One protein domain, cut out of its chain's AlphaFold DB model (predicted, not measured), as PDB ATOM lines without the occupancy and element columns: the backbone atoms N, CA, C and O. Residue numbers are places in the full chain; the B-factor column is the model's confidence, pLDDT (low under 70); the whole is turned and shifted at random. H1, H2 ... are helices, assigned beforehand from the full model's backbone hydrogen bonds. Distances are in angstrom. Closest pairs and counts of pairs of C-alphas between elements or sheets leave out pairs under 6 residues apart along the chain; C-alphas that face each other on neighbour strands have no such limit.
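AT A GLANCE: This is residues 6 to 83 of the 123 residues of a protein of Hordeum vulgare subsp. vulgare (UniProt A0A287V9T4). Two long helices, H1 and H3, lie side by side and run opposite ways as the core; H4 folds back over the later part of H3, while H2 folds back more loosely from H1. The printed part has 78 residues with four named helices, in the order H1, H2, H3, H4, and no named strand: the class is all helix. The whole is compact, with a radius of gyration of the C-alphas of 11.8 A, and spans 32 by 24 by 19 A.

HOW THE PARTS SIT: Start with H1, residues 13 to 28, and H2, residues 34 to 43: this helical hairpin only just touches, with 3 pairs of C-alphas within 8 A, and H1 takes part with residues 23 to 27 alone. Their closest C-alphas, of Ala 23 and Phe 41, are 6.8 A apart, and they run opposite ways at a shallow tilt of 25 degrees. Go on to H3, residues 54 to 69, which touches H1 at a shallow tilt of 30 degrees, opposite ways; the closest C-alphas, of Val 27 and Ala 54, are 5.9 A apart. H2 and H3 are close but not clearly touching, with the C-alphas of Met 34 and Ala 54 closest at 6.0 A. H4, residues 73 to 82, forms a helical hairpin with H3, touching its residues 60 to 67 alone, opposite ways at a steep tilt of 39 degrees; the closest C-alphas, of Phe 63 and Asn 75, are 5.3 A apart. H4 is apart from H1 and H2. Every O i to N i+4 pair is within hydrogen-bond range in H1 and H3, against 5 of 6 in H4 and 2 of 6 in H2, where 5 of 7 O i to N i+3 pairs are.

IN THESE COORDINATES: Find C-alpha 13 at (8.060, 10.417, 23.590), where H1 begins its 22.4 A. H2 measures 14.9 A, H3 22.3 A from C-alpha 54 at (13.177, -9.210, 35.813), and H4 14.4 A to C-alpha 82 at (21.886, 1.974, 35.246).

THE WHOLE: The C-alphas farthest apart, of Ala 36 and Pro 73, are 32.5 A apart. The printed part has no cut and no long link. The model's pLDDT is under 70 at residues 31 to 33 and 35 to 37.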
ATOM      1  N   ILE A   6      17.224   1.980  23.497       93.50
ATOM      2  CA  ILE A   6      16.132   2.440  22.641       93.50
ATOM      3  C   ILE A   6      16.609   2.346  21.192       93.50
ATOM      4  O   ILE A   6      17.695   2.817  20.850       93.50
ATOM      5  N   SER A   7      15.811   1.713  20.339       93.56
ATOM      6  CA  SER A   7      16.075   1.642  18.902       93.56
ATOM      7  C   SER A   7      15.520   2.860  18.154       93.56
ATOM      8  O   SER A   7      14.612   3.537  18.629       93.56
ATOM      9  N   ASP A   8      16.001   3.082  16.930       91.31
ATOM     10  CA  ASP A   8      15.553   4.178  16.055       91.31
ATOM     11  C   ASP A   8      14.043   4.158  15.714       91.31
ATOM     12  O   ASP A   8      13.541   5.125  15.148       91.31
ATOM     13  N   SER A   9      13.307   3.077  16.015       90.69
ATOM     14  CA  SER A   9      11.849   3.015  15.799       90.69
ATOM     15  C   SER A   9      11.050   3.824  16.832       90.69
ATOM     16  O   SER A   9       9.905   4.208  16.564       90.69
ATOM     17  N   LEU A  10      11.653   4.104  17.992       93.00
ATOM     18  CA  LEU A  10      11.098   4.915  19.073       93.00
ATOM     19  C   LEU A  10      11.583   6.367  18.935       93.00
ATOM     20  O   LEU A  10      12.438   6.839  19.678       93.00
ATOM     21  N   ASP A  11      11.029   7.072  17.950       92.62
ATOM     22  CA  ASP A  11      11.396   8.445  17.564       92.62
ATOM     23  C   ASP A  11      10.582   9.548  18.277       92.62
ATOM     24  O   ASP A  11      10.884  10.733  18.126       92.62
ATOM     25  N   THR A  12       9.567   9.187  19.068       93.62
ATOM     26  CA  THR A  12       8.748  10.129  19.845       93.62
ATOM     27  C   THR A  12       8.578   9.690  21.295       93.62
ATOM     28  O   THR A  12       8.611   8.499  21.619       93.62
ATOM     29  N   ALA A  13       8.333  10.665  22.176       90.81
ATOM     30  CA  ALA A  13       8.060  10.417  23.590       90.81
ATOM     31  C   ALA A  13       6.828   9.516  23.794       90.81
ATOM     32  O   ALA A  13       6.882   8.599  24.606       90.81
ATOM     33  N   ASP A  14       5.760   9.705  23.011       92.94
ATOM     34  CA  ASP A  14       4.535   8.899  23.120       92.94
ATOM     35  C   ASP A  14       4.773   7.424  22.766       92.94
ATOM     36  O   ASP A  14       4.276   6.518  23.445       92.94
ATOM     37  N   LYS A  15       5.568   7.159  21.717       94.69
ATOM     38  CA  LYS A  15       5.958   5.790  21.349       94.69
ATOM     39  C   LYS A  15       6.786   5.150  22.455       94.69
ATOM     40  O   LYS A  15       6.536   3.998  22.804       94.69
ATOM     41  N   LEU A  16       7.730   5.901  23.025       94.62
ATOM     42  CA  LEU A  16       8.547   5.430  24.139       94.62
ATOM     43  C   LEU A  16       7.683   5.109  25.366       94.62
ATOM     44  O   LEU A  16       7.780   4.003  25.883       94.62
ATOM     45  N   GLN A  17       6.797   6.012  25.790       94.25
ATOM     46  CA  GLN A  17       5.888   5.775  26.921       94.25
ATOM     47  C   GLN A  17       5.011   4.536  26.701       94.25
ATOM     48  O   GLN A  17       4.846   3.722  27.608       94.25
ATOM     49  N   THR A  18       4.501   4.346  25.481       94.31
ATOM     50  CA  THR A  18       3.713   3.157  25.127       94.31
ATOM     51  C   THR A  18       4.548   1.878  25.235       94.31
ATOM     52  O   THR A  18       4.089   0.887  25.807       94.31
ATOM     53  N   ALA A  19       5.779   1.889  24.716       95.12
ATOM     54  CA  ALA A  19       6.686   0.746  24.793       95.12
ATOM     55  C   ALA A  19       7.069   0.408  26.242       95.12
ATOM     56  O   ALA A  19       7.079  -0.767  26.608       95.12
ATOM     57  N   LEU A  20       7.323   1.422  27.078       94.56
ATOM     58  CA  LEU A  20       7.620   1.246  28.503       94.56
ATOM     59  C   LEU A  20       6.443   0.612  29.248       94.56
ATOM     60  O   LEU A  20       6.645  -0.362  29.965       94.56
ATOM     61  N   LEU A  21       5.214   1.075  29.005       93.00
ATOM     62  CA  LEU A  21       4.018   0.501  29.626       93.00
ATOM     63  C   LEU A  21       3.832  -0.982  29.260       93.00
ATOM     64  O   LEU A  21       3.556  -1.813  30.126       93.00
ATOM     65  N   LEU A  22       3.999  -1.333  27.980       93.06
ATOM     66  CA  LEU A  22       3.925  -2.727  27.524       93.06
ATOM     67  C   LEU A  22       5.010  -3.592  28.179       93.06
ATOM     68  O   LEU A  22       4.738  -4.722  28.596       93.06
ATOM     69  N   ALA A  23       6.222  -3.049  28.290       93.00
ATOM     70  CA  ALA A  23       7.353  -3.712  28.914       93.00
ATOM     71  C   ALA A  23       7.148  -3.943  30.415       93.00
ATOM     72  O   ALA A  23       7.368  -5.059  30.881       93.00
ATOM     73  N   GLU A  24       6.677  -2.944  31.160       91.12
ATOM     74  CA  GLU A  24       6.391  -3.047  32.596       91.12
ATOM     75  C   GLU A  24       5.352  -4.137  32.891       91.12
ATOM     76  O   GLU A  24       5.591  -5.016  33.724       91.12
ATOM     77  N   VAL A  25       4.228  -4.131  32.160       91.19
ATOM     78  CA  VAL A  25       3.167  -5.144  32.300       91.19
ATOM     79  C   VAL A  25       3.704  -6.541  31.997       91.19
ATOM     80  O   VAL A  25       3.391  -7.503  32.699       91.19
ATOM     81  N   PHE A  26       4.528  -6.667  30.958       90.31
ATOM     82  CA  PHE A  26       5.097  -7.949  30.574       90.31
ATOM     83  C   PHE A  26       6.115  -8.465  31.596       90.31
ATOM     84  O   PHE A  26       6.026  -9.625  31.997       90.31
ATOM     85  N   VAL A  27       7.033  -7.622  32.072       89.06
ATOM     86  CA  VAL A  27       8.037  -8.016  33.075       89.06
ATOM     87  C   VAL A  27       7.380  -8.395  34.398       89.06
ATOM     88  O   VAL A  27       7.794  -9.373  35.012       89.06
ATOM     89  N   ALA A  28       6.310  -7.706  34.804       86.69
ATOM     90  CA  ALA A  28       5.546  -8.066  36.000       86.69
ATOM     91  C   ALA A  28       4.921  -9.476  35.930       86.69
ATOM     92  O   ALA A  28       4.613 -10.060  36.967       86.69
ATOM     93  N   SER A  29       4.736 -10.023  34.722       85.00
ATOM     94  CA  SER A  29       4.214 -11.378  34.504       85.00
ATOM     95  C   SER A  29       5.292 -12.468  34.426       85.00
ATOM     96  O   SER A  29       4.958 -13.654  34.435       85.00
ATOM     97  N   LEU A  30       6.574 -12.096  34.346       82.94
ATOM     98  CA  LEU A  30       7.683 -13.047  34.287       82.94
ATOM     99  C   LEU A  30       8.010 -13.571  35.687       82.94
ATOM    100  O   LEU A  30       8.122 -12.805  36.638       82.94
ATOM    101  N   THR A  31       8.199 -14.886  35.805       69.31
ATOM    102  CA  THR A  31       8.556 -15.529  37.078       69.31
ATOM    103  C   THR A  31      10.058 -15.533  37.369       69.31
ATOM    104  O   THR A  31      10.400 -15.614  38.539       69.31
ATOM    105  N   ASP A  32      10.918 -15.436  36.340       66.88
ATOM    106  CA  ASP A  32      12.349 -15.039  36.418       66.88
ATOM    107  C   ASP A  32      13.077 -15.126  35.051       66.88
ATOM    108  O   ASP A  32      14.233 -14.729  34.905       66.88
ATOM    109  N   ASP A  33      12.433 -15.678  34.012       68.50
ATOM    110  CA  ASP A  33      13.089 -15.913  32.718       68.50
ATOM    111  C   ASP A  33      13.191 -14.638  31.861       68.50
ATOM    112  O   ASP A  33      12.350 -14.337  31.005       68.50
ATOM    113  N   MET A  34      14.281 -13.897  32.058       71.31
ATOM    114  CA  MET A  34      14.604 -12.733  31.233       71.31
ATOM    115  C   MET A  34      15.074 -13.072  29.816       71.31
ATOM    116  O   MET A  34      15.129 -12.180  28.964       71.31
ATOM    117  N   VAL A  35      15.419 -14.328  29.518       66.69
ATOM    118  CA  VAL A  35      15.862 -14.722  28.173       66.69
ATOM    119  C   VAL A  35      14.712 -14.573  27.186       66.69
ATOM    120  O   VAL A  35      14.894 -13.945  26.140       66.69
ATOM    121  N   ALA A  36      13.528 -15.068  27.553       61.03
ATOM    122  CA  ALA A  36      12.317 -14.931  26.750       61.03
ATOM    123  C   ALA A  36      11.887 -13.462  26.591       61.03
ATOM    124  O   ALA A  36      11.445 -13.049  25.515       61.03
ATOM    125  N   GLY A  37      12.065 -12.647  27.636       65.69
ATOM    126  CA  GLY A  37      11.654 -11.247  27.601       65.69
ATOM    127  C   GLY A  37      12.467 -10.359  26.666       65.69
ATOM    128  O   GLY A  37      11.912  -9.442  26.061       65.69
ATOM    129  N   ARG A  38      13.748 -10.677  26.455       71.25
ATOM    130  CA  ARG A  38      14.606  -9.919  25.532       71.25
ATOM    131  C   ARG A  38      14.117  -9.954  24.086       71.25
ATOM    132  O   ARG A  38      14.209  -8.936  23.412       71.25
ATOM    133  N   CYS A  39      13.584 -11.083  23.616       71.88
ATOM    134  CA  CYS A  39      13.063 -11.183  22.249       71.88
ATOM    135  C   CYS A  39      11.841 -10.278  22.046       71.88
ATOM    136  O   CYS A  39      11.741  -9.593  21.035       71.88
ATOM    137  N   ARG A  40      10.942 -10.227  23.035       84.31
ATOM    138  CA  ARG A  40       9.708  -9.436  22.960       84.31
ATOM    139  C   ARG A  40       9.958  -7.932  23.082       84.31
ATOM    140  O   ARG A  40       9.287  -7.140  22.437       84.31
ATOM    141  N   PHE A  41      10.958  -7.534  23.866       90.38
ATOM    142  CA  PHE A  41      11.357  -6.131  24.007       90.38
ATOM    143  C   PHE A  41      11.791  -5.515  22.674       90.38
ATOM    144  O   PHE A  41      11.407  -4.390  22.357       90.38
ATOM    145  N   GLN A  42      12.519  -6.281  21.859       89.25
ATOM    146  CA  GLN A  42      12.979  -5.813  20.553       89.25
ATOM    147  C   GLN A  42      11.820  -5.551  19.583       89.25
ATOM    148  O   GLN A  42      11.907  -4.627  18.777       89.25
ATOM    149  N   GLU A  43      10.706  -6.285  19.698       90.19
ATOM    150  CA  GLU A  43       9.482  -6.021  18.922       90.19
ATOM    151  C   GLU A  43       8.861  -4.655  19.259       90.19
ATOM    152  O   GLU A  43       8.222  -4.037  18.409       90.19
ATOM    153  N   TRP A  44       9.083  -4.156  20.478       93.69
ATOM    154  CA  TRP A  44       8.647  -2.830  20.934       93.69
ATOM    155  C   TRP A  44       9.720  -1.751  20.773       93.69
ATOM    156  O   TRP A  44       9.528  -0.621  21.214       93.69
ATOM    157  N   GLY A  45      10.850  -2.081  20.144       93.50
ATOM    158  CA  GLY A  45      11.961  -1.155  19.942       93.50
ATOM    159  C   GLY A  45      12.833  -0.927  21.178       93.50
ATOM    160  O   GLY A  45      13.649  -0.001  21.162       93.50
ATOM    161  N   LEU A  46      12.688  -1.754  22.218       94.31
ATOM    162  CA  LEU A  46      13.547  -1.769  23.400       94.31
ATOM    163  C   LEU A  46      14.685  -2.776  23.195       94.31
ATOM    164  O   LEU A  46      14.475  -3.976  23.028       94.31
ATOM    165  N   GLU A  47      15.912  -2.278  23.203       93.75
ATOM    166  CA  GLU A  47      17.121  -3.072  22.981       93.75
ATOM    167  C   GLU A  47      17.718  -3.560  24.308       93.75
ATOM    168  O   GLU A  47      17.156  -3.369  25.382       93.75
ATOM    169  N   LYS A  48      18.886  -4.206  24.273       90.88
ATOM    170  CA  LYS A  48      19.575  -4.655  25.494       90.88
ATOM    171  C   LYS A  48      19.990  -3.465  26.372       90.88
ATOM    172  O   LYS A  48      20.318  -2.401  25.855       90.88
ATOM    173  N   GLY A  49      20.063  -3.682  27.687       90.81
ATOM    174  CA  GLY A  49      20.586  -2.696  28.645       90.81
ATOM    175  C   GLY A  49      19.643  -2.308  29.786       90.81
ATOM    176  O   GLY A  49      20.047  -1.537  30.644       90.81
ATOM    177  N   TRP A  50      18.424  -2.851  29.831       92.69
ATOM    178  CA  TRP A  50      17.439  -2.515  30.871       92.69
ATOM    179  C   TRP A  50      17.656  -3.249  32.201       92.69
ATOM    180  O   TRP A  50      17.283  -2.734  33.249       92.69
ATOM    181  N   GLY A  51      18.277  -4.426  32.170       89.81
ATOM    182  CA  GLY A  51      18.548  -5.256  33.340       89.81
ATOM    183  C   GLY A  51      18.916  -6.681  32.934       89.81
ATOM    184  O   GLY A  51      18.674  -7.101  31.798       89.81
ATOM    185  N   ASP A  52      19.539  -7.408  33.850       86.25
ATOM    186  CA  ASP A  52      19.882  -8.826  33.728       86.25
ATOM    187  C   ASP A  52      18.814  -9.750  34.341       86.25
ATOM    188  O   ASP A  52      18.625 -10.864  33.847       86.25
ATOM    189  N   THR A  53      18.073  -9.260  35.341       87.19
ATOM    190  CA  THR A  53      16.938  -9.925  35.994       87.19
ATOM    191  C   THR A  53      15.631  -9.168  35.743       87.19
ATOM    192  O   THR A  53      15.625  -7.999  35.345       87.19
ATOM    193  N   ALA A  54      14.493  -9.837  35.962       86.94
ATOM    194  CA  ALA A  54      13.177  -9.210  35.813       86.94
ATOM    195  C   ALA A  54      13.004  -8.047  36.799       86.94
ATOM    196  O   ALA A  54      12.456  -7.001  36.453       86.94
ATOM    197  N   GLU A  55      13.537  -8.201  38.011       88.31
ATOM    198  CA  GLU A  55      13.534  -7.165  39.035       88.31
ATOM    199  C   GLU A  55      14.318  -5.921  38.598       88.31
ATOM    200  O   GLU A  55      13.749  -4.826  38.569       88.31
ATOM    201  N   THR A  56      15.584  -6.086  38.190       89.88
ATOM    202  CA  THR A  56      16.436  -4.955  37.794       89.88
ATOM    203  C   THR A  56      15.901  -4.268  36.543       89.88
ATOM    204  O   THR A  56      15.896  -3.038  36.475       89.88
ATOM    205  N   CYS A  57      15.370  -5.044  35.594       91.81
ATOM    206  CA  CYS A  57      14.701  -4.525  34.405       91.81
ATOM    207  C   CYS A  57      13.485  -3.663  34.755       91.81
ATOM    208  O   CYS A  57      13.364  -2.541  34.260       91.81
ATOM    209  N   ARG A  58      12.594  -4.166  35.616       91.31
ATOM    210  CA  ARG A  58      11.383  -3.450  36.037       91.31
ATOM    211  C   ARG A  58      11.716  -2.126  36.714       91.31
ATOM    212  O   ARG A  58      11.106  -1.111  36.410       91.31
ATOM    213  N   GLU A  59      12.690  -2.120  37.612       92.81
ATOM    214  CA  GLU A  59      13.120  -0.895  38.286       92.81
ATOM    215  C   GLU A  59      13.687   0.143  37.305       92.81
ATOM    216  O   GLU A  59      13.352   1.322  37.402       92.81
ATOM    217  N   THR A  60      14.501  -0.278  36.329       94.69
ATOM    218  CA  THR A  60      15.043   0.635  35.307       94.69
ATOM    219  C   THR A  60      13.937   1.229  34.431       94.69
ATOM    220  O   THR A  60      13.981   2.423  34.129       94.69
ATOM    221  N   LEU A  61      12.943   0.417  34.043       94.44
ATOM    222  CA  LEU A  61      11.757   0.881  33.315       94.44
ATOM    223  C   LEU A  61      10.980   1.914  34.143       94.44
ATOM    224  O   LEU A  61      10.728   3.012  33.647       94.44
ATOM    225  N   ASN A  62      10.713   1.606  35.417       93.62
ATOM    226  CA  ASN A  62       9.985   2.491  36.325       93.62
ATOM    227  C   ASN A  62      10.676   3.850  36.486       93.62
ATOM    228  O   ASN A  62      10.009   4.875  36.393       93.62
ATOM    229  N   PHE A  63      12.002   3.897  36.675       94.81
ATOM    230  CA  PHE A  63      12.703   5.181  36.815       94.81
ATOM    231  C   PHE A  63      12.543   6.065  35.581       94.81
ATOM    232  O   PHE A  63      12.311   7.266  35.714       94.81
ATOM    233  N   LEU A  64      12.639   5.486  34.381       94.75
ATOM    234  CA  LEU A  64      12.440   6.251  33.155       94.75
ATOM    235  C   LEU A  64      10.983   6.697  32.998       94.75
ATOM    236  O   LEU A  64      10.736   7.846  32.640       94.75
ATOM    237  N   SER A  65      10.033   5.807  33.284       93.69
ATOM    238  CA  SER A  65       8.595   6.085  33.234       93.69
ATOM    239  C   SER A  65       8.219   7.243  34.166       93.69
ATOM    240  O   SER A  65       7.600   8.215  33.729       93.69
ATOM    241  N   GLU A  66       8.701   7.212  35.412       92.69
ATOM    242  CA  GLU A  66       8.503   8.282  36.394       92.69
ATOM    243  C   GLU A  66       9.112   9.608  35.918       92.69
ATOM    244  O   GLU A  66       8.426  10.626  35.945       92.69
ATOM    245  N   VAL A  67      10.346   9.605  35.394       93.50
ATOM    246  CA  VAL A  67      11.003  10.821  34.868       93.50
ATOM    247  C   VAL A  67      10.245  11.423  33.681       93.50
ATOM    248  O   VAL A  67      10.173  12.648  33.561       93.50
ATOM    249  N   LEU A  68       9.680  10.589  32.802       91.31
ATOM    250  CA  LEU A  68       8.893  11.049  31.653       91.31
ATOM    251  C   LEU A  68       7.542  11.649  32.066       91.31
ATOM    252  O   LEU A  68       7.058  12.551  31.383       91.31
ATOM    253  N   GLN A  69       6.933  11.156  33.147       89.75
ATOM    254  CA  GLN A  69       5.683  11.702  33.685       89.75
ATOM    255  C   GLN A  69       5.915  12.976  34.504       89.75
ATOM    256  O   GLN A  69       5.186  13.957  34.353       89.75
ATOM    257  N   ALA A  70       6.926  12.962  35.371       93.06
ATOM    258  CA  ALA A  70       7.300  14.068  36.238       93.06
ATOM    259  C   ALA A  70       8.828  14.073  36.435       93.06
ATOM    260  O   ALA A  70       9.358  13.223  37.153       93.06
ATOM    261  N   PRO A  71       9.555  15.031  35.832       89.62
ATOM    262  CA  PRO A  71      11.001  15.111  35.989       89.62
ATOM    263  C   PRO A  71      11.407  15.266  37.460       89.62
ATOM    264  O   PRO A  71      11.076  16.264  38.101       89.62
ATOM    265  N   ASP A  72      12.157  14.292  37.971       91.88
ATOM    266  CA  ASP A  72      12.680  14.265  39.336       91.88
ATOM    267  C   ASP A  72      14.186  13.929  39.319       91.88
ATOM    268  O   ASP A  72      14.591  12.966  38.656       91.88
ATOM    269  N   PRO A  73      15.040  14.706  40.017       92.88
ATOM    270  CA  PRO A  73      16.487  14.504  39.988       92.88
ATOM    271  C   PRO A  73      16.926  13.152  40.560       92.88
ATOM    272  O   PRO A  73      17.916  12.598  40.085       92.88
ATOM    273  N   ILE A  74      16.200  12.596  41.537       95.06
ATOM    274  CA  ILE A  74      16.564  11.330  42.182       95.06
ATOM    275  C   ILE A  74      16.335  10.172  41.208       95.06
ATOM    276  O   ILE A  74      17.213   9.327  41.025       95.06
ATOM    277  N   ASN A  75      15.178  10.124  40.553       93.75
ATOM    278  CA  ASN A  75      14.882   9.090  39.565       93.75
ATOM    279  C   ASN A  75      15.719   9.243  38.295       93.75
ATOM    280  O   ASN A  75      16.128   8.241  37.710       93.75
ATOM    281  N   MET A  76      16.048  10.477  37.913       93.69
ATOM    282  CA  MET A  76      16.972  10.740  36.814       93.69
ATOM    283  C   MET A  76      18.371  10.185  37.116       93.69
ATOM    284  O   MET A  76      18.940   9.480  36.281       93.69
ATOM    285  N   GLU A  77      18.903  10.426  38.317       95.31
ATOM    286  CA  GLU A  77      20.181   9.855  38.761       95.31
ATOM    287  C   GLU A  77      20.131   8.323  38.788       95.31
ATOM    288  O   GLU A  77      21.000   7.662  38.212       95.31
ATOM    289  N   LYS A  78      19.084   7.746  39.393       95.31
ATOM    290  CA  LYS A  78      18.897   6.289  39.443       95.31
ATOM    291  C   LYS A  78      18.851   5.676  38.046       95.31
ATOM    292  O   LYS A  78      19.531   4.677  37.816       95.31
ATOM    293  N   PHE A  79      18.121   6.277  37.108       94.81
ATOM    294  CA  PHE A  79      18.079   5.816  35.724       94.81
ATOM    295  C   PHE A  79      19.463   5.878  35.065       94.81
ATOM    296  O   PHE A  79      19.966   4.852  34.606       94.81
ATOM    297  N   PHE A  80      20.126   7.040  35.067       93.56
ATOM    298  CA  PHE A  80      21.436   7.191  34.419       93.56
ATOM    299  C   PHE A  80      22.532   6.335  35.058       93.56
ATOM    300  O   PHE A  80      23.440   5.903  34.350       93.56
ATOM    301  N   SER A  81      22.424   6.019  36.352       92.75
ATOM    302  CA  SER A  81      23.340   5.088  37.025       92.75
ATOM    303  C   SER A  81      23.268   3.660  36.467       92.75
ATOM    304  O   SER A  81      24.236   2.908  36.576       92.75
ATOM    305  N   ARG A  82      22.136   3.293  35.847       91.44
ATOM    306  CA  ARG A  82      21.886   1.974  35.246       91.44
ATOM    307  C   ARG A  82      22.087   1.938  33.739       91.44
ATOM    308  O   ARG A  82      22.208   0.853  33.180       91.44
ATOM    309  N   VAL A  83      22.141   3.096  33.077       92.50
ATOM    310  CA  VAL A  83      22.391   3.155  31.634       92.50
ATOM    311  C   VAL A  83      23.804   2.631  31.352       92.50
ATOM    312  O   VAL A  83      24.785   3.213  31.832       92.50
TER     313      VAL A  83